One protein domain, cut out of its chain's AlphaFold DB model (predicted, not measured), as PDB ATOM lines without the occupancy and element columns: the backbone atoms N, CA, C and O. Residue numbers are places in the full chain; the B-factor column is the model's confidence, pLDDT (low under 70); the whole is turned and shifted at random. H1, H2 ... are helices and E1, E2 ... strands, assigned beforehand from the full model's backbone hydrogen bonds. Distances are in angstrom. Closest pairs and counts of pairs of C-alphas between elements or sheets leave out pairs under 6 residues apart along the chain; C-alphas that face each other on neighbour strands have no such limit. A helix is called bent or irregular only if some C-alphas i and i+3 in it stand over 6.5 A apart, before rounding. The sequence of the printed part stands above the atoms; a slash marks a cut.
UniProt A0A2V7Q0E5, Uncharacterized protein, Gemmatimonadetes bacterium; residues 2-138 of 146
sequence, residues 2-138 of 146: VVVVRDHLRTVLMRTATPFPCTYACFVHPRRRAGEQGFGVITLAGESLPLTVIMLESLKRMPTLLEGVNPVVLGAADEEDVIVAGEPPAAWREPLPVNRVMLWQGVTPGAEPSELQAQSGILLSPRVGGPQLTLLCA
ATOM      1  N   VAL A   2      76.515  14.039  58.735       84.12
ATOM      2  CA  VAL A   2      76.146  13.901  57.305       84.12
ATOM      3  C   VAL A   2      76.543  15.108  56.439       84.12
ATOM      4  O   VAL A   2      77.131  14.922  55.383       84.12
ATOM      5  N   VAL A   3      76.314  16.341  56.911       84.75
ATOM      6  CA  VAL A   3      76.718  17.573  56.198       84.75
ATOM      7  C   VAL A   3      78.230  17.627  55.946       84.75
ATOM      8  O   VAL A   3      78.651  17.910  54.833       84.75
ATOM      9  N   VAL A   4      79.039  17.281  56.953       90.50
ATOM     10  CA  VAL A   4      80.508  17.263  56.844       90.50
ATOM     11  C   VAL A   4      80.964  16.202  55.844       90.50
ATOM     12  O   VAL A   4      81.811  16.483  55.005       90.50
ATOM     13  N   VAL A   5      80.369  15.002  55.890       91.75
ATOM     14  CA  VAL A   5      80.664  13.925  54.931       91.75
ATOM     15  C   VAL A   5      80.296  14.358  53.514       91.75
ATOM     16  O   VAL A   5      81.110  14.231  52.613       91.75
ATOM     17  N   ARG A   6      79.111  14.941  53.309       93.38
ATOM     18  CA  ARG A   6      78.678  15.465  52.008       93.38
ATOM     19  C   ARG A   6      79.646  16.515  51.454       93.38
ATOM     20  O   ARG A   6      79.992  16.474  50.276       93.38
ATOM     21  N   ASP A   7      80.073  17.462  52.283       93.38
ATOM     22  CA  ASP A   7      80.986  18.525  51.856       93.38
ATOM     23  C   ASP A   7      82.391  17.971  51.560       93.38
ATOM     24  O   ASP A   7      83.042  18.400  50.603       93.38
ATOM     25  N   HIS A   8      82.823  16.951  52.308       94.12
ATOM     26  CA  HIS A   8      84.020  16.178  51.992       94.12
ATOM     27  C   HIS A   8      83.882  15.452  50.645       94.12
ATOM     28  O   HIS A   8      84.729  15.657  49.783       94.12
ATOM     29  N   LEU A   9      82.787  14.723  50.396       94.81
ATOM     30  CA  LEU A   9      82.524  14.051  49.115       94.81
ATOM     31  C   LEU A   9      82.596  15.021  47.928       94.81
ATOM     32  O   LEU A   9      83.239  14.726  46.923       94.81
ATOM     33  N   ARG A  10      81.993  16.212  48.055       95.06
ATOM     34  CA  ARG A  10      82.085  17.271  47.034       95.06
ATOM     35  C   ARG A  10      83.526  17.719  46.812       95.06
ATOM     36  O   ARG A  10      83.951  17.898  45.674       95.06
ATOM     37  N   THR A  11      84.272  17.902  47.896       94.44
ATOM     38  CA  THR A  11      85.674  18.325  47.844       94.44
ATOM     39  C   THR A  11      86.545  17.281  47.151       94.44
ATOM     40  O   THR A  11      87.326  17.640  46.274       94.44
ATOM     41  N   VAL A  12      86.394  16.003  47.508       93.06
ATOM     42  CA  VAL A  12      87.148  14.895  46.908       93.06
ATOM     43  C   VAL A  12      86.817  14.773  45.425       93.06
ATOM     44  O   VAL A  12      87.738  14.738  44.612       93.06
ATOM     45  N   LEU A  13      85.532  14.803  45.056       93.00
ATOM     46  CA  LEU A  13      85.104  14.718  43.661       93.00
ATOM     47  C   LEU A  13      85.683  15.853  42.799       93.00
ATOM     48  O   LEU A  13      86.105  15.610  41.676       93.00
ATOM     49  N   MET A  14      85.745  17.083  43.324       92.12
ATOM     50  CA  MET A  14      86.297  18.230  42.588       92.12
ATOM     51  C   MET A  14      87.827  18.233  42.492       92.12
ATOM     52  O   MET A  14      88.375  18.864  41.591       92.12
ATOM     53  N   ARG A  15      88.529  17.617  43.450       91.38
ATOM     54  CA  ARG A  15      89.994  17.730  43.575       91.38
ATOM     55  C   ARG A  15      90.756  16.496  43.113       91.38
ATOM     56  O   ARG A  15      91.954  16.598  42.860       91.38
ATOM     57  N   THR A  16      90.099  15.347  43.038       88.62
ATOM     58  CA  THR A  16      90.750  14.092  42.667       88.62
ATOM     59  C   THR A  16      90.856  14.006  41.153       88.62
ATOM     60  O   THR A  16      89.848  14.045  40.455       88.62
ATOM     61  N   ALA A  17      92.075  13.869  40.637       87.19
ATOM     62  CA  ALA A  17      92.275  13.496  39.244       87.19
ATOM     63  C   ALA A  17      91.900  12.019  39.075       87.19
ATOM     64  O   ALA A  17      92.465  11.155  39.747       87.19
ATOM     65  N   THR A  18      90.945  11.731  38.197       87.44
ATOM     66  CA  THR A  18      90.412  10.383  37.994       87.44
ATOM     67  C   THR A  18      90.749   9.868  36.589       87.44
ATOM     68  O   THR A  18      90.749  10.644  35.632       87.44
ATOM     69  N   PRO A  19      91.034   8.562  36.421       84.12
ATOM     70  CA  PRO A  19      91.328   7.965  35.112       84.12
ATOM     71  C   PRO A  19      90.124   7.956  34.153       84.12
ATOM     72  O   PRO A  19      90.291   7.742  32.957       84.12
ATOM     73  N   PHE A  20      88.917   8.192  34.665       85.19
ATOM     74  CA  PHE A  20      87.693   8.413  33.899       85.19
ATOM     75  C   PHE A  20      86.865   9.518  34.569       85.19
ATOM     76  O   PHE A  20      87.030   9.737  35.771       85.19
ATOM     77  N   PRO A  21      85.979  10.227  33.845       87.56
ATOM     78  CA  PRO A  21      85.169  11.286  34.437       87.56
ATOM     79  C   PRO A  21      84.283  10.741  35.560       87.56
ATOM     80  O   PRO A  21      83.438   9.887  35.310       87.56
ATOM     81  N   CYS A  22      84.466  11.237  36.785       91.50
ATOM     82  CA  CYS A  22      83.580  10.954  37.909       91.50
ATOM     83  C   CYS A  22      82.688  12.164  38.166       91.50
ATOM     84  O   CYS A  22      83.177  13.281  38.327       91.50
ATOM     85  N   THR A  23      81.377  11.944  38.228       92.88
ATOM     86  CA  THR A  23      80.387  13.002  38.504       92.88
ATOM     87  C   THR A  23      79.583  12.739  39.772       92.88
ATOM     88  O   THR A  23      78.781  13.576  40.189       92.88
ATOM     89  N   TYR A  24      79.820  11.598  40.422       94.69
ATOM     90  CA  TYR A  24      79.141  11.208  41.643       94.69
ATOM     91  C   TYR A  24      80.122  10.661  42.679       94.69
ATOM     92  O   TYR A  24      81.208  10.187  42.350       94.69
ATOM     93  N   ALA A  25      79.725  10.730  43.947       95.06
ATOM     94  CA  ALA A  25      80.480  10.197  45.062       95.06
ATOM     95  C   ALA A  25      79.537   9.739  46.177       95.06
ATOM     96  O   ALA A  25      78.453  10.298  46.376       95.06
ATOM     97  N   CYS A  26      79.957   8.735  46.932       95.94
ATOM     98  CA  CYS A  26      79.237   8.292  48.114       95.94
ATOM     99  C   CYS A  26      80.198   7.778  49.182       95.94
ATOM    100  O   CYS A  26      81.354   7.459  48.913       95.94
ATOM    101  N   PHE A  27      79.714   7.730  50.417       96.06
ATOM    102  CA  PHE A  27      80.485   7.272  51.561       96.06
ATOM    103  C   PHE A  27      79.823   6.047  52.176       96.06
ATOM    104  O   PHE A  27      78.753   6.164  52.775       96.06
ATOM    105  N   VAL A  28      80.449   4.882  52.034       95.12
ATOM    106  CA  VAL A  28      79.990   3.627  52.637       95.12
ATOM    107  C   VAL A  28      80.600   3.489  54.024       95.12
ATOM    108  O   VAL A  28      81.808   3.648  54.196       95.12
ATOM    109  N   HIS A  29      79.780   3.180  55.027       94.00
ATOM    110  CA  HIS A  29      80.233   3.097  56.415       94.00
ATOM    111  C   HIS A  29      79.468   2.050  57.225       94.00
ATOM    112  O   HIS A  29      78.338   1.707  56.875       94.00
ATOM    113  N   PRO A  30      80.013   1.574  58.358       92.19
ATOM    114  CA  PRO A  30      79.249   0.756  59.286       92.19
ATOM    115  C   PRO A  30      78.071   1.573  59.829       92.19
ATOM    116  O   PRO A  30      78.241   2.689  60.332       92.19
ATOM    117  N   ARG A  31      76.870   1.018  59.727       88.00
ATOM    118  CA  ARG A  31      75.615   1.600  60.197       88.00
ATOM    119  C   ARG A  31      75.087   0.779  61.364       88.00
ATOM    120  O   ARG A  31      75.043  -0.448  61.320       88.00
ATOM    121  N   ARG A  32      74.671   1.491  62.412       80.00
ATOM    122  CA  ARG A  32      73.972   0.935  63.572       80.00
ATOM    123  C   ARG A  32      72.799   1.831  63.914       80.00
ATOM    124  O   ARG A  32      72.994   2.950  64.382       80.00
ATOM    125  N   ARG A  33      71.586   1.356  63.657       74.25
ATOM    126  CA  ARG A  33      70.353   2.087  63.959       74.25
ATOM    127  C   ARG A  33      69.300   1.090  64.410       74.25
ATOM    128  O   ARG A  33      69.125   0.077  63.759       74.25
ATOM    129  N   ALA A  34      68.631   1.364  65.529       66.31
ATOM    130  CA  ALA A  34      67.479   0.586  66.002       66.31
ATOM    131  C   ALA A  34      67.674  -0.955  66.029       66.31
ATOM    132  O   ALA A  34      66.754  -1.695  65.707       66.31
ATOM    133  N   GLY A  35      68.864  -1.438  66.411       62.91
ATOM    134  CA  GLY A  35      69.175  -2.877  66.477       62.91
ATOM    135  C   GLY A  35      69.805  -3.468  65.210       62.91
ATOM    136  O   GLY A  35      70.273  -4.602  65.251       62.91
ATOM    137  N   GLU A  36      69.904  -2.704  64.121       67.12
ATOM    138  CA  GLU A  36      70.582  -3.139  62.898       67.12
ATOM    139  C   GLU A  36      72.105  -3.152  63.020       67.12
ATOM    140  O   GLU A  36      72.712  -2.265  63.636       67.12
ATOM    141  N   GLN A  37      72.726  -4.101  62.316       77.94
ATOM    142  CA  GLN A  37      74.148  -4.084  61.990       77.94
ATOM    143  C   GLN A  37      74.306  -4.328  60.492       77.94
ATOM    144  O   GLN A  37      73.944  -5.385  59.987       77.94
ATOM    145  N   GLY A  38      74.833  -3.336  59.785       88.75
ATOM    146  CA  GLY A  38      74.972  -3.391  58.338       88.75
ATOM    147  C   GLY A  38      75.837  -2.256  57.820       88.75
ATOM    148  O   GLY A  38      76.381  -1.466  58.596       88.75
ATOM    149  N   PHE A  39      75.946  -2.144  56.506       92.25
ATOM    150  CA  PHE A  39      76.507  -0.967  55.866       92.25
ATOM    151  C   PHE A  39      75.421   0.075  55.610       92.25
ATOM    152  O   PHE A  39      74.280  -0.226  55.264       92.25
ATOM    153  N   GLY A  40      75.780   1.333  55.816       92.56
ATOM    154  CA  GLY A  40      75.021   2.487  55.373       92.56
ATOM    155  C   GLY A  40      75.788   3.225  54.297       92.56
ATOM    156  O   GLY A  40      76.984   2.997  54.095       92.56
ATOM    157  N   VAL A  41      75.089   4.130  53.629       94.12
ATOM    158  CA  VAL A  41      75.695   5.031  52.665       94.12
ATOM    159  C   VAL A  41      75.222   6.461  52.867       94.12
ATOM    160  O   VAL A  41      74.041   6.705  53.124       94.12
ATOM    161  N   ILE A  42      76.160   7.398  52.745       94.81
ATOM    162  CA  ILE A  42      75.882   8.828  52.659       94.81
ATOM    163  C   ILE A  42      76.118   9.297  51.222       94.81
ATOM    164  O   ILE A  42      77.186   9.054  50.658       94.81
ATOM    165  N   THR A  43      75.122   9.951  50.622       94.12
ATOM    166  CA  THR A  43      75.158  10.408  49.220       94.12
ATOM    167  C   THR A  43      75.636  11.861  49.098       94.12
ATOM    168  O   THR A  43      75.655  12.615  50.074       94.12
ATOM    169  N   LEU A  44      75.976  12.308  47.881       91.50
ATOM    170  CA  LEU A  44      76.271  13.725  47.591       91.50
ATOM    171  C   LEU A  44      75.095  14.687  47.827       91.50
ATOM    172  O   LEU A  44      75.315  15.893  48.003       91.50
ATOM    173  N   ALA A  45      73.864  14.175  47.842       90.12
ATOM    174  CA  ALA A  45      72.681  14.938  48.227       90.12
ATOM    175  C   ALA A  45      72.595  15.139  49.753       90.12
ATOM    176  O   ALA A  45      71.895  16.030  50.232       90.12
ATOM    177  N   GLY A  46      73.391  14.392  50.528       89.69
ATOM    178  CA  GLY A  46      73.357  14.404  51.987       89.69
ATOM    179  C   GLY A  46      72.285  13.481  52.561       89.69
ATOM    180  O   GLY A  46      71.845  13.696  53.688       89.69
ATOM    181  N   GLU A  47      71.858  12.467  51.812       91.38
ATOM    182  CA  GLU A  47      71.001  11.407  52.337       91.38
ATOM    183  C   GLU A  47      71.838  10.432  53.172       91.38
ATOM    184  O   GLU A  47      73.043  10.307  52.963       91.38
ATOM    185  N   SER A  48      71.210   9.729  54.117       90.69
ATOM    186  CA  SER A  48      71.854   8.698  54.942       90.69
ATOM    187  C   SER A  48      70.976   7.453  54.966       90.69
ATOM    188  O   SER A  48      69.956   7.414  55.654       90.69
ATOM    189  N   LEU A  49      71.385   6.423  54.234       90.12
ATOM    190  CA  LEU A  49      70.521   5.311  53.832       90.12
ATOM    191  C   LEU A  49      71.137   3.967  54.224       90.12
ATOM    192  O   LEU A  49      72.346   3.897  54.462       90.12
ATOM    193  N   PRO A  50      70.337   2.900  54.378       90.19
ATOM    194  CA  PRO A  50      70.889   1.555  54.435       90.19
ATOM    195  C   PRO A  50      71.487   1.232  53.061       90.19
ATOM    196  O   PRO A  50      70.867   1.514  52.037       90.19
ATOM    197  N   LEU A  51      72.696   0.669  53.026       90.81
ATOM    198  CA  LEU A  51      73.255   0.159  51.779       90.81
ATOM    199  C   LEU A  51      72.580  -1.178  51.487       90.81
ATOM    200  O   LEU A  51      72.807  -2.154  52.198       90.81
ATOM    201  N   THR A  52      71.721  -1.208  50.478       88.00
ATOM    202  CA  THR A  52      70.958  -2.406  50.116       88.00
ATOM    203  C   THR A  52      71.687  -3.230  49.060       88.00
ATOM    204  O   THR A  52      72.615  -2.758  48.402       88.00
ATOM    205  N   VAL A  53      71.220  -4.457  48.851       84.94
ATOM    206  CA  VAL A  53      71.706  -5.347  47.787       84.94
ATOM    207  C   VAL A  53      71.556  -4.701  46.417       84.94
ATOM    208  O   VAL A  53      72.500  -4.679  45.639       84.94
ATOM    209  N   ILE A  54      70.387  -4.120  46.136       84.75
ATOM    210  CA  ILE A  54      70.112  -3.458  44.855       84.75
ATOM    211  C   ILE A  54      71.113  -2.321  44.631       84.75
ATOM    212  O   ILE A  54      71.633  -2.146  43.532       84.75
ATOM    213  N   MET A  55      71.430  -1.572  45.689       89.81
ATOM    214  CA  MET A  55      72.409  -0.493  45.612       89.81
ATOM    215  C   MET A  55      73.828  -1.007  45.336       89.81
ATOM    216  O   MET A  55      74.534  -0.379  44.545       89.81
ATOM    217  N   LEU A  56      74.234  -2.130  45.945       89.19
ATOM    218  CA  LEU A  56      75.509  -2.799  45.656       89.19
ATOM    219  C   LEU A  56      75.573  -3.336  44.225       89.19
ATOM    220  O   LEU A  56      76.578  -3.137  43.556       89.19
ATOM    221  N   GLU A  57      74.509  -3.973  43.740       86.69
ATOM    222  CA  GLU A  57      74.446  -4.493  42.371       86.69
ATOM    223  C   GLU A  57      74.589  -3.376  41.334       86.69
ATOM    224  O   GLU A  57      75.289  -3.539  40.333       86.69
ATOM    225  N   SER A  58      74.002  -2.205  41.590       88.56
ATOM    226  CA  SER A  58      74.221  -1.029  40.747       88.56
ATOM    227  C   SER A  58      75.673  -0.547  40.778       88.56
ATOM    228  O   SER A  58      76.206  -0.210  39.725       88.56
ATOM    229  N   LEU A  59      76.336  -0.541  41.944       89.31
ATOM    230  CA  LEU A  59      77.760  -0.182  42.049       89.31
ATOM    231  C   LEU A  59      78.670  -1.190  41.336       89.31
ATOM    232  O   LEU A  59      79.615  -0.784  40.664       89.31
ATOM    233  N   LYS A  60      78.372  -2.488  41.441       87.38
ATOM    234  CA  LYS A  60      79.137  -3.571  40.804       87.38
ATOM    235  C   LYS A  60      79.235  -3.402  39.288       87.38
ATOM    236  O   LYS A  60      80.247  -3.750  38.692       87.38
ATOM    237  N   ARG A  61      78.180  -2.865  38.667       85.12
ATOM    238  CA  ARG A  61      78.047  -2.715  37.208       85.12
ATOM    239  C   ARG A  61      78.708  -1.462  36.640       85.12
ATOM    240  O   ARG A  61      78.664  -1.277  35.427       85.12
ATOM    241  N   MET A  62      79.285  -0.595  37.472       85.00
ATOM    242  CA  MET A  62      79.875   0.660  37.004       85.00
ATOM    243  C   MET A  62      81.329   0.860  37.409       85.00
ATOM    244  O   MET A  62      81.761   0.392  38.465       85.00
ATOM    245  N   PRO A  63      82.074   1.643  36.608       83.12
ATOM    246  CA  PRO A  63      83.387   2.130  36.995       83.12
ATOM    247  C   PRO A  63      83.318   2.888  38.328       83.12
ATOM    248  O   PRO A  63      82.696   3.951  38.420       83.12
ATOM    249  N   THR A  64      83.987   2.346  39.346       89.50
ATOM    250  CA  THR A  64      84.077   2.941  40.682       89.50
ATOM    251  C   THR A  64      85.541   3.053  41.098       89.50
ATOM    252  O   THR A  64      86.348   2.157  40.849       89.50
ATOM    253  N   LEU A  65      85.900   4.167  41.727       90.81
ATOM    254  CA  LEU A  65      87.201   4.382  42.357       90.81
ATOM    255  C   LEU A  65      87.010   4.469  43.863       90.81
ATOM    256  O   LEU A  65      86.021   5.024  44.337       90.81
ATOM    257  N   LEU A  66      87.989   3.979  44.606       90.88
ATOM    258  CA  LEU A  66      88.120   4.272  46.026       90.88
ATOM    259  C   LEU A  66      89.067   5.472  46.181       90.88
ATOM    260  O   LEU A  66      90.094   5.536  45.507       90.88
ATOM    261  N   GLU A  67      88.720   6.438  47.035       88.25
ATOM    262  CA  GLU A  67      89.551   7.624  47.287       88.25
ATOM    263  C   GLU A  67      90.999   7.228  47.617       88.25
ATOM    264  O   GLU A  67      91.251   6.439  48.528       88.25
ATOM    265  N   GLY A  68      91.955   7.779  46.863       76.69
ATOM    266  CA  GLY A  68      93.383   7.493  47.028       76.69
ATOM    267  C   GLY A  68      93.852   6.134  46.489       76.69
ATOM    268  O   GLY A  68      94.996   5.763  46.745       76.69
ATOM    269  N   VAL A  69      93.010   5.384  45.765       70.94
ATOM    270  CA  VAL A  69      93.282   4.004  45.318       70.94
ATOM    271  C   VAL A  69      92.928   3.800  43.829       70.94
ATOM    272  O   VAL A  69      92.310   4.644  43.181       70.94
ATOM    273  N   ASN A  70      93.359   2.657  43.285       75.94
ATOM    274  CA  ASN A  70      93.019   2.105  41.970       75.94
ATOM    275  C   ASN A  70      91.507   1.842  41.792       75.94
ATOM    276  O   ASN A  70      90.771   1.810  42.780       75.94
ATOM    277  N   PRO A  71      91.043   1.588  40.550       84.56
ATOM    278  CA  PRO A  71      89.689   1.109  40.294       84.56
ATOM    279  C   PRO A  71      89.300  -0.074  41.180       84.56
ATOM    280  O   PRO A  71      90.111  -0.975  41.435       84.56
ATOM    281  N   VAL A  72      88.057  -0.045  41.654       87.75
ATOM    282  CA  VAL A  72      87.489  -1.068  42.526       87.75
ATOM    283  C   VAL A  72      86.154  -1.552  41.991       87.75
ATOM    284  O   VAL A  72      85.388  -0.795  41.396       87.75
ATOM    285  N   VAL A  73      85.852  -2.813  42.277       89.06
ATOM    286  CA  VAL A  73      84.507  -3.367  42.137       89.06
ATOM    287  C   VAL A  73      84.017  -3.729  43.528       89.06
ATOM    288  O   VAL A  73      84.736  -4.371  44.297       89.06
ATOM    289  N   LEU A  74      82.803  -3.294  43.862       89.06
ATOM    290  CA  LEU A  74      82.114  -3.687  45.085       89.06
ATOM    291  C   LEU A  74      80.943  -4.584  44.713       89.06
ATOM    292  O   LEU A  74      80.177  -4.254  43.814       89.06
ATOM    293  N   GLY A  75      80.787  -5.693  45.422       86.44
ATOM    294  CA  GLY A  75      79.673  -6.610  45.231       86.44
ATOM    295  C   GLY A  75      79.218  -7.228  46.543       86.44
ATOM    296  O   GLY A  75      79.858  -7.061  47.588       86.44
ATOM    297  N   ALA A  76      78.103  -7.949  46.484       82.06
ATOM    298  CA  ALA A  76      77.702  -8.827  47.571       82.06
ATOM    299  C   ALA A  76      78.804  -9.872  47.835       82.06
ATOM    300  O   ALA A  76      79.513 -10.284  46.912       82.06
ATOM    301  N   ALA A  77      78.992 -10.250  49.101       73.06
ATOM    302  CA  ALA A  77      79.974 -11.272  49.459       73.06
ATOM    303  C   ALA A  77      79.501 -12.687  49.123       73.06
ATOM    304  O   ALA A  77      80.330 -13.560  48.880       73.06
ATOM    305  N   ASP A  78      78.187 -12.876  49.096       71.38
ATOM    306  CA  ASP A  78      77.501 -14.083  48.667       71.38
ATOM    307  C   ASP A  78      76.406 -13.705  47.654       71.38
ATOM    308  O   ASP A  78      75.781 -12.651  47.794       71.38
ATOM    309  N   GLU A  79      76.145 -14.551  46.654       59.91
ATOM    310  CA  GLU A  79      74.976 -14.395  45.772       59.91
ATOM    311  C   GLU A  79      73.660 -14.516  46.563       59.91
ATOM    312  O   GLU A  79      72.627 -14.029  46.115       59.91
ATOM    313  N   GLU A  80      73.692 -15.095  47.769       56.16
ATOM    314  CA  GLU A  80      72.548 -15.193  48.684       56.16
ATOM    315  C   GLU A  80      72.456 -14.057  49.720       56.16
ATOM    316  O   GLU A  80      71.408 -13.895  50.349       56.16
ATOM    317  N   ASP A  81      73.464 -13.172  49.837       58.19
ATOM    318  CA  ASP A  81      73.325 -11.912  50.607       58.19
ATOM    319  C   ASP A  81      72.240 -10.992  49.997       58.19
ATOM    320  O   ASP A  81      71.942  -9.924  50.533       58.19
ATOM    321  N   VAL A  82      71.633 -11.426  48.883       53.81
ATOM    322  CA  VAL A  82      70.625 -10.753  48.068       53.81
ATOM    323  C   VAL A  82      69.312 -10.469  48.800       53.81
ATOM    324  O   VAL A  82      68.580  -9.561  48.403       53.81
ATOM    325  N   ILE A  83      69.029 -11.137  49.918       54.00
ATOM    326  CA  ILE A  83      67.889 -10.827  50.785       54.00
ATOM    327  C   ILE A  83      68.314 -11.148  52.214       54.00
ATOM    328  O   ILE A  83      68.558 -12.308  52.531       54.00
ATOM    329  N   VAL A  84      68.399 -10.148  53.098       53.25
ATOM    330  CA  VAL A  84      68.588 -10.423  54.531       53.25
ATOM    331  C   VAL A  84      67.437 -11.327  54.976       53.25
ATOM    332  O   VAL A  84      66.288 -10.892  55.028       53.25
ATOM    333  N   ALA A  85      67.743 -12.598  55.239       42.91
ATOM    334  CA  ALA A  85      66.774 -13.591  55.665       42.91
ATOM    335  C   ALA A  85      66.327 -13.269  57.094       42.91
ATOM    336  O   ALA A  85      66.989 -13.592  58.080       42.91
ATOM    337  N   GLY A  86      65.202 -12.577  57.189       52.91
ATOM    338  CA  GLY A  86      64.518 -12.262  58.428       52.91
ATOM    339  C   GLY A  86      63.359 -11.337  58.110       52.91
ATOM    340  O   GLY A  86      63.542 -10.353  57.394       52.91
ATOM    341  N   GLU A  87      62.163 -11.652  58.611       54.56
ATOM    342  CA  GLU A  87      61.067 -10.692  58.547       54.56
ATOM    343  C   GLU A  87      61.542  -9.400  59.220       54.56
ATOM    344  O   GLU A  87      61.934  -9.429  60.396       54.56
ATOM    345  N   PRO A  88      61.568  -8.270  58.493       58.00
ATOM    346  CA  PRO A  88      61.878  -7.006  59.122       58.00
ATOM    347  C   PRO A  88      60.835  -6.792  60.232       58.00
ATOM    348  O   PRO A  88      59.650  -7.064  60.008       58.00
ATOM    349  N   PRO A  89      61.230  -6.345  61.441       61.56
ATOM    350  CA  PRO A  89      60.279  -6.111  62.521       61.56
ATOM    351  C   PRO A  89      59.105  -5.264  62.019       61.56
ATOM    352  O   PRO A  89      59.321  -4.349  61.237       61.56
ATOM    353  N   ALA A  90      57.874  -5.481  62.482       62.97
ATOM    354  CA  ALA A  90      56.704  -4.753  61.961       62.97
ATOM    355  C   ALA A  90      56.805  -3.204  62.049       62.97
ATOM    356  O   ALA A  90      56.083  -2.483  61.366       62.97
ATOM    357  N   ALA A  91      57.712  -2.674  62.880       65.31
ATOM    358  CA  ALA A  91      58.028  -1.246  62.984       65.31
ATOM    359  C   ALA A  91      58.976  -0.723  61.882       65.31
ATOM    360  O   ALA A  91      59.273   0.473  61.828       65.31
ATOM    361  N   TRP A  92      59.483  -1.610  61.034       65.25
ATOM    362  CA  TRP A  92      60.530  -1.348  60.067       65.25
ATOM    363  C   TRP A  92      59.955  -0.728  58.792       65.25
ATOM    364  O   TRP A  92      59.033  -1.265  58.184       65.25
ATOM    365  N   ARG A  93      60.485   0.433  58.396       68.69
ATOM    366  CA  ARG A  93      59.972   1.222  57.259       68.69
ATOM    367  C   ARG A  93      60.977   1.401  56.116       68.69
ATOM    368  O   ARG A  93      60.620   1.975  55.095       68.69
ATOM    369  N   GLU A  94      62.220   0.952  56.291       71.56
ATOM    370  CA  GLU A  94      63.307   1.065  55.302       71.56
ATOM    371  C   GLU A  94      63.690  -0.341  54.782       71.56
ATOM    372  O   GLU A  94      63.254  -1.337  55.341       71.56
ATOM    373  N   PRO A  95      64.479  -0.504  53.714       77.81
ATOM    374  CA  PRO A  95      65.052  -1.810  53.378       77.81
ATOM    375  C   PRO A  95      66.165  -2.211  54.361       77.81
ATOM    376  O   PRO A  95      66.818  -1.340  54.938       77.81
ATOM    377  N   LEU A  96      66.414  -3.514  54.534       81.12
ATOM    378  CA  LEU A  96      67.505  -3.999  55.391       81.12
ATOM    379  C   LEU A  96      68.880  -3.756  54.732       81.12
ATOM    380  O   LEU A  96      69.023  -3.959  53.521       81.12
ATOM    381  N   PRO A  97      69.896  -3.322  55.499       87.56
ATOM    382  CA  PRO A  97      71.242  -3.121  54.994       87.56
ATOM    383  C   PRO A  97      71.984  -4.449  54.818       87.56
ATOM    384  O   PRO A  97      71.803  -5.395  55.584       87.56
ATOM    385  N   VAL A  98      72.908  -4.476  53.866       87.81
ATOM    386  CA  VAL A  98      73.865  -5.575  53.692       87.81
ATOM    387  C   VAL A  98      74.836  -5.639  54.868       87.81
ATOM    388  O   VAL A  98      75.288  -4.612  55.383       87.81
ATOM    389  N   ASN A  99      75.191  -6.848  55.293       88.56
ATOM    390  CA  ASN A  99      76.111  -7.083  56.411       88.56
ATOM    391  C   ASN A  99      77.521  -7.493  55.955       88.56
ATOM    392  O   ASN A  99      78.419  -7.637  56.784       88.56
ATOM    393  N   ARG A 100      77.730  -7.674  54.651       88.50
ATOM    394  CA  ARG A 100      79.009  -8.033  54.046       88.50
ATOM    395  C   ARG A 100      79.128  -7.375  52.678       88.50
ATOM    396  O   ARG A 100      78.143  -7.246  51.958       88.50
ATOM    397  N   VAL A 101      80.336  -6.943  52.339       90.62
ATOM    398  CA  VAL A 101      80.672  -6.401  51.017       90.62
ATOM    399  C   VAL A 101      81.982  -7.033  50.588       90.62
ATOM    400  O   VAL A 101      82.940  -7.020  51.356       90.62
ATOM    401  N   MET A 102      82.032  -7.575  49.379       90.50
ATOM    402  CA  MET A 102      83.287  -7.981  48.763       90.50
ATOM    403  C   MET A 102      83.841  -6.819  47.945       90.50
ATOM    404  O   MET A 102      83.106  -6.169  47.199       90.50
ATOM    405  N   LEU A 103      85.131  -6.543  48.111       90.62
ATOM    406  CA  LEU A 103      85.843  -5.487  47.408       90.62
ATOM    407  C   LEU A 103      87.016  -6.086  46.636       90.62
ATOM    408  O   LEU A 103      87.908  -6.691  47.228       90.62
ATOM    409  N   TRP A 104      87.043  -5.865  45.329       88.69
ATOM    410  CA  TRP A 104      88.165  -6.213  44.460       88.69
ATOM    411  C   TRP A 104      88.880  -4.938  44.017       88.69
ATOM    412  O   TRP A 104      88.227  -3.945  43.696       88.69
ATOM    413  N   GLN A 105      90.215  -4.947  44.026       86.44
ATOM    414  CA  GLN A 105      91.057  -3.796  43.672       86.44
ATOM    415  C   GLN A 105      91.845  -4.058  42.395       86.44
ATOM    416  O   GLN A 105      92.247  -5.186  42.132       86.44
ATOM    417  N   GLY A 106      92.140  -2.995  41.643       77.62
ATOM    418  CA  GLY A 106      92.943  -3.097  40.423       77.62
ATOM    419  C   GLY A 106      92.206  -3.801  39.285       77.62
ATOM    420  O   GLY A 106      92.841  -4.321  38.373       77.62
ATOM    421  N   VAL A 107      90.875  -3.826  39.351       74.81
ATOM    422  CA  VAL A 107      90.038  -4.468  38.343       74.81
ATOM    423  C   VAL A 107      89.768  -3.500  37.200       74.81
ATOM    424  O   VAL A 107      89.527  -2.312  37.425       74.81
ATOM    425  N   THR A 108      89.769  -4.000  35.968       72.62
ATOM    426  CA  THR A 108      89.318  -3.213  34.820       72.62
ATOM    427  C   THR A 108      87.844  -2.831  35.011       72.62
ATOM    428  O   THR A 108      87.047  -3.671  35.437       72.62
ATOM    429  N   PRO A 109      87.441  -1.581  34.727       65.12
ATOM    430  CA  PRO A 109      86.038  -1.198  34.814       65.12
ATOM    431  C   PRO A 109      85.148  -2.086  33.933       65.12
ATOM    432  O   PRO A 109      85.463  -2.295  32.765       65.12
ATOM    433  N   GLY A 110      84.037  -2.579  34.489       65.75
ATOM    434  CA  GLY A 110      83.120  -3.482  33.780       65.75
ATOM    435  C   GLY A 110      83.570  -4.945  33.729       65.75
ATOM    436  O   GLY A 110      83.024  -5.698  32.933       65.75
ATOM    437  N   ALA A 111      84.545  -5.341  34.552       69.25
ATOM    438  CA  ALA A 111      84.994  -6.726  34.649       69.25
ATOM    439  C   ALA A 111      83.840  -7.700  34.918       69.25
ATOM    440  O   ALA A 111      83.007  -7.488  35.808       69.25
ATOM    441  N   GLU A 112      83.829  -8.789  34.157       70.56
ATOM    442  CA  GLU A 112      82.827  -9.839  34.282       70.56
ATOM    443  C   GLU A 112      83.002 -10.616  35.601       70.56
ATOM    444  O   GLU A 112      84.111 -10.704  36.140       70.56
ATOM    445  N   PRO A 113      81.941 -11.248  36.135       68.75
ATOM    446  CA  PRO A 113      82.029 -12.039  37.363       68.75
ATOM    447  C   PRO A 113      83.144 -13.098  37.354       68.75
ATOM    448  O   PRO A 113      83.769 -13.337  38.386       68.75
ATOM    449  N   SER A 114      83.433 -13.703  36.197       69.06
ATOM    450  CA  SER A 114      84.513 -14.684  36.028       69.06
ATOM    451  C   SER A 114      85.912 -14.084  36.217       69.06
ATOM    452  O   SER A 114      86.799 -14.757  36.742       69.06
ATOM    453  N   GLU A 115      86.115 -12.816  35.852       71.75
ATOM    454  CA  GLU A 115      87.381 -12.099  36.053       71.75
ATOM    455  C   GLU A 115      87.597 -11.761  37.533       71.75
ATOM    456  O   GLU A 115      88.719 -11.835  38.035       71.75
ATOM    457  N   LEU A 116      86.514 -11.462  38.257       73.12
ATOM    458  CA  LEU A 116      86.538 -11.207  39.700       73.12
ATOM    459  C   LEU A 116      86.811 -12.478  40.513       73.12
ATOM    460  O   LEU A 116      87.529 -12.423  41.509       73.12
ATOM    461  N   GLN A 117      86.274 -13.628  40.088       67.75
ATOM    462  CA  GLN A 117      86.521 -14.922  40.738       67.75
ATOM    463  C   GLN A 117      87.992 -15.352  40.664       67.75
ATOM    464  O   GLN A 117      88.481 -16.039  41.559       67.75
ATOM    465  N   ALA A 118      88.711 -14.931  39.619       66.50
ATOM    466  CA  ALA A 118      90.139 -15.196  39.466       66.50
ATOM    467  C   ALA A 118      91.026 -14.283  40.339       66.50
ATOM    468  O   ALA A 118      92.228 -14.529  40.461       66.50
ATOM    469  N   GLN A 119      90.458 -13.237  40.950       74.38
ATOM    470  CA  GLN A 119      91.173 -12.278  41.789       74.38
ATOM    471  C   GLN A 119      90.864 -12.485  43.275       74.38
ATOM    472  O   GLN A 119      89.745 -12.803  43.674       74.38
ATOM    473  N   SER A 120      91.858 -12.249  44.134       77.25
ATOM    474  CA  SER A 120      91.634 -12.230  45.582       77.25
ATOM    475  C   SER A 120      90.863 -10.969  45.982       77.25
ATOM    476  O   SER A 120      91.399  -9.864  45.929       77.25
ATOM    477  N   GLY A 121      89.601 -11.141  46.380       84.56
ATOM    478  CA  GLY A 121      88.771 -10.085  46.959       84.56
ATOM    479  C   GLY A 121      88.997  -9.911  48.463       84.56
ATOM    480  O   GLY A 121      89.469 -10.815  49.157       84.56
ATOM    481  N   ILE A 122      88.639  -8.738  48.982       88.81
ATOM    482  CA  ILE A 122      88.647  -8.415  50.408       88.81
ATOM    483  C   ILE A 122      87.210  -8.421  50.917       88.81
ATOM    484  O   ILE A 122      86.382  -7.618  50.485       88.81
ATOM    485  N   LEU A 123      86.930  -9.287  51.892       90.19
ATOM    486  CA  LEU A 123      85.647  -9.308  52.582       90.19
ATOM    487  C   LEU A 123      85.594  -8.220  53.664       90.19
ATOM    488  O   LEU A 123      86.385  -8.213  54.611       90.19
ATOM    489  N   LEU A 124      84.624  -7.320  53.550       91.44
ATOM    490  CA  LEU A 124      84.363  -6.237  54.491       91.44
ATOM    491  C   LEU A 124      83.136  -6.556  55.346       91.44
ATOM    492  O   LEU A 124      82.114  -7.020  54.843       91.44
ATOM    493  N   SER A 125      83.215  -6.249  56.642       88.69
ATOM    494  CA  SER A 125      82.110  -6.442  57.591       88.69
ATOM    495  C   SER A 125      81.897  -5.198  58.467       88.69
ATOM    496  O   SER A 125      82.877  -4.567  58.886       88.69
ATOM    497  N   PRO A 126      80.644  -4.841  58.793       86.00
ATOM    498  CA  PRO A 126      80.292  -3.622  59.501       86.00
ATOM    499  C   PRO A 126      80.491  -3.802  61.012       86.00
ATOM    500  O   PRO A 126      79.579  -4.139  61.764       86.00
ATOM    501  N   ARG A 127      81.714  -3.555  61.482       86.44
ATOM    502  CA  ARG A 127      82.056  -3.476  62.915       86.44
ATOM    503  C   ARG A 127      82.178  -2.021  63.381       86.44
ATOM    504  O   ARG A 127      82.301  -1.119  62.555       86.44
ATOM    505  N   VAL A 128      82.141  -1.763  64.693       78.31
ATOM    506  CA  VAL A 128      82.451  -0.416  65.231       78.31
ATOM    507  C   VAL A 128      83.869  -0.042  64.818       78.31
ATOM    508  O   VAL A 128      84.774  -0.855  64.977       78.31
ATOM    509  N   GLY A 129      84.050   1.153  64.250       79.56
ATOM    510  CA  GLY A 129      85.337   1.549  63.659       79.56
ATOM    511  C   GLY A 129      85.746   0.687  62.457       79.56
ATOM    512  O   GLY A 129      86.918   0.638  62.105       79.56
ATOM    513  N   GLY A 130      84.795  -0.044  61.870       83.00
ATOM    514  CA  GLY A 130      84.983  -0.860  60.680       83.00
ATOM    515  C   GLY A 130      85.242  -0.031  59.421       83.00
ATOM    516  O   GLY A 130      85.336   1.195  59.490       83.00
ATOM    517  N   PRO A 131      85.358  -0.703  58.264       87.19
ATOM    518  CA  PRO A 131      85.806  -0.078  57.028       87.19
ATOM    519  C   PRO A 131      84.866   1.047  56.595       87.19
ATOM    520  O   PRO A 131      83.647   0.888  56.601       87.19
ATOM    521  N   GLN A 132      85.465   2.171  56.214       93.31
ATOM    522  CA  GLN A 132      84.799   3.352  55.680       93.31
ATOM    523  C   GLN A 132      85.395   3.639  54.310       93.31
ATOM    524  O   GLN A 132      86.618   3.676  54.174       93.31
ATOM    525  N   LEU A 133      84.544   3.790  53.302       94.06
ATOM    526  CA  LEU A 133      84.964   3.899  51.911       94.06
ATOM    527  C   LEU A 133      84.364   5.160  51.299       94.06
ATOM    528  O   LEU A 133      83.142   5.285  51.227       94.06
ATOM    529  N   THR A 134      85.217   6.058  50.819       95.19
ATOM    530  CA  THR A 134      84.809   7.142  49.923       95.19
ATOM    531  C   THR A 134      84.918   6.639  48.491       95.19
ATOM    532  O   THR A 134      86.018   6.379  48.005       95.19
ATOM    533  N   LEU A 135      83.783   6.479  47.821       94.69
ATOM    534  CA  LEU A 135      83.711   5.990  46.451       94.69
ATOM    535  C   LEU A 135      83.445   7.146  45.491       94.69
ATOM    536  O   LEU A 135      82.581   7.982  45.759       94.69
ATOM    537  N   LEU A 136      84.162   7.169  44.370       94.19
ATOM    538  CA  LEU A 136      83.913   8.054  43.234       94.19
ATOM    539  C   LEU A 136      83.364   7.211  42.089       94.19
ATOM    540  O   LEU A 136      83.982   6.226  41.688       94.19
ATOM    541  N   CYS A 137      82.214   7.604  41.558       92.56
ATOM    542  CA  CYS A 137      81.535   6.880  40.494       92.56
ATOM    543  C   CYS A 137      81.471   7.748  39.238       92.56
ATOM    544  O   CYS A 137      81.386   8.981  39.325       92.56
ATOM    545  N   ALA A 138      81.483   7.103  38.070       90.31
ATOM    546  CA  ALA A 138      81.327   7.800  36.792       90.31
ATOM    547  C   ALA A 138      80.062   8.678  36.778       90.31
ATOM    548  O   ALA A 138      80.102   9.857  36.419       90.31
TER     549      ALA A 138
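This is residues 2 to 138 of the 146 residues of an uncharacterized protein of Gemmatimonadetes bacterium (UniProt A0A2V7Q0E5). One eight-stranded antiparallel sheet is curled like part of a barrel and folded back on itself, with the leaf E3 E2 E1 E8 partly facing the leaf E5 E6 E7 and short E4 as the hinge between them. The long helix H1 covers the outside of the first leaf, H2 packs on E5 from the opposite face of the sheet, little H3 only grazes the sheet near E6, and a long loop between E5 and E6 swings away as far as Ala 90. The printed part has 137 residues with three named helices and eight named strands, in the order H1 E1 E2 E3 H2 E4 E5 E6 H3 E7 E8. The sheet's order is E3 - E2 - E1 - E8 - E4 - E5 - E6 - E7, and the class is mixed, helices and strands, though under half of the residues, 65 of 137, are in named elements. The whole is compact, with a radius of gyration of the C-alphas of 14.8 A, and spans 45 by 38 by 23 A.

In the sheet, E1 is the longest strand, residues 24 to 31, 21.2 A from C-alpha 24 at (79.141, 11.208, 41.643) to C-alpha 31. E2 is residues 38 to 43, 16.5 A, and E3 is residues 48 to 50. E4 is residues 64 to 66, E5 residues 71 to 75, 13.6 A, and E6 residues 101 to 105, 13.0 A. E7 is residues 122 to 124, and E8 is residues 133 to 137, 12.3 A, with C-alpha 137 at (81.535, 6.880, 40.494). H1 is residues 2 to 15, 19.9 A, beginning with C-alpha 2 at (76.146, 13.901, 57.305). H2 is residues 53 to 60, 10.4 A, and H3 is residues 113 to 117, 6.3 A.

The sheet is strongly twisted, and E3 and E7 are its edge strands. E1 and E8 are antiparallel at 154 degrees, with N 28 and O 133 at 2.8 A. E1 and E2 are a hairpin, with N 40 and O 29 at 2.8 A. E2 and E3 are a hairpin too, with N 41 and O 49 at 2.9 A; E1 E2 E3 are a meander, each strand the antiparallel neighbour of the one before. On the other side of E8 is E4, with N 65 and O 136 at 2.8 A. E4 E5 E6 are a second meander, in which the pairing of E5 is staggered: residues 71 to 72 pair with E4, with N 72 and O 64 at 2.9 A, and residues 72 to 75 with E6, with N 104 and O 73 at 2.9 A. E7 is antiparallel to E6, with N 122 and O 103 at 2.8 A. In this folded sheet, one sheet bent back on itself, the two leaves face each other with 12 pairs of C-alphas within 11 A. H1 is on the sheet at a height over the sheet of 8.7 A, over E2, E1 and E8. On the local plane it runs slantwise to the strands, at 39 degrees to E1, and the closest C-alphas of the two are those of Leu 9 and Ala 25, 6.0 A apart. H2 is on the opposite face; its closest C-alphas with E5 are those of Lys 60 and Leu 74, 5.2 A apart. H3 only grazes the sheet, and the C-alphas of Trp 104 and Leu 116 are 7.1 A apart. The three helices are apart from one another, and in H1, H2 and H3 every O i to N i+4 pair is within hydrogen-bond range.

The two C-alphas farthest apart are those of Ala 17 and Ala 90, at 46.0 A. The printed part has no cut. The link from E5 to E6, residues 76 to 100, is the one long link. The mean pLDDT of the printed part is 82.5; it is under 70 at residues 34 to 36, 79 to 93, 109 to 111, 113 to 114 and 117 to 118.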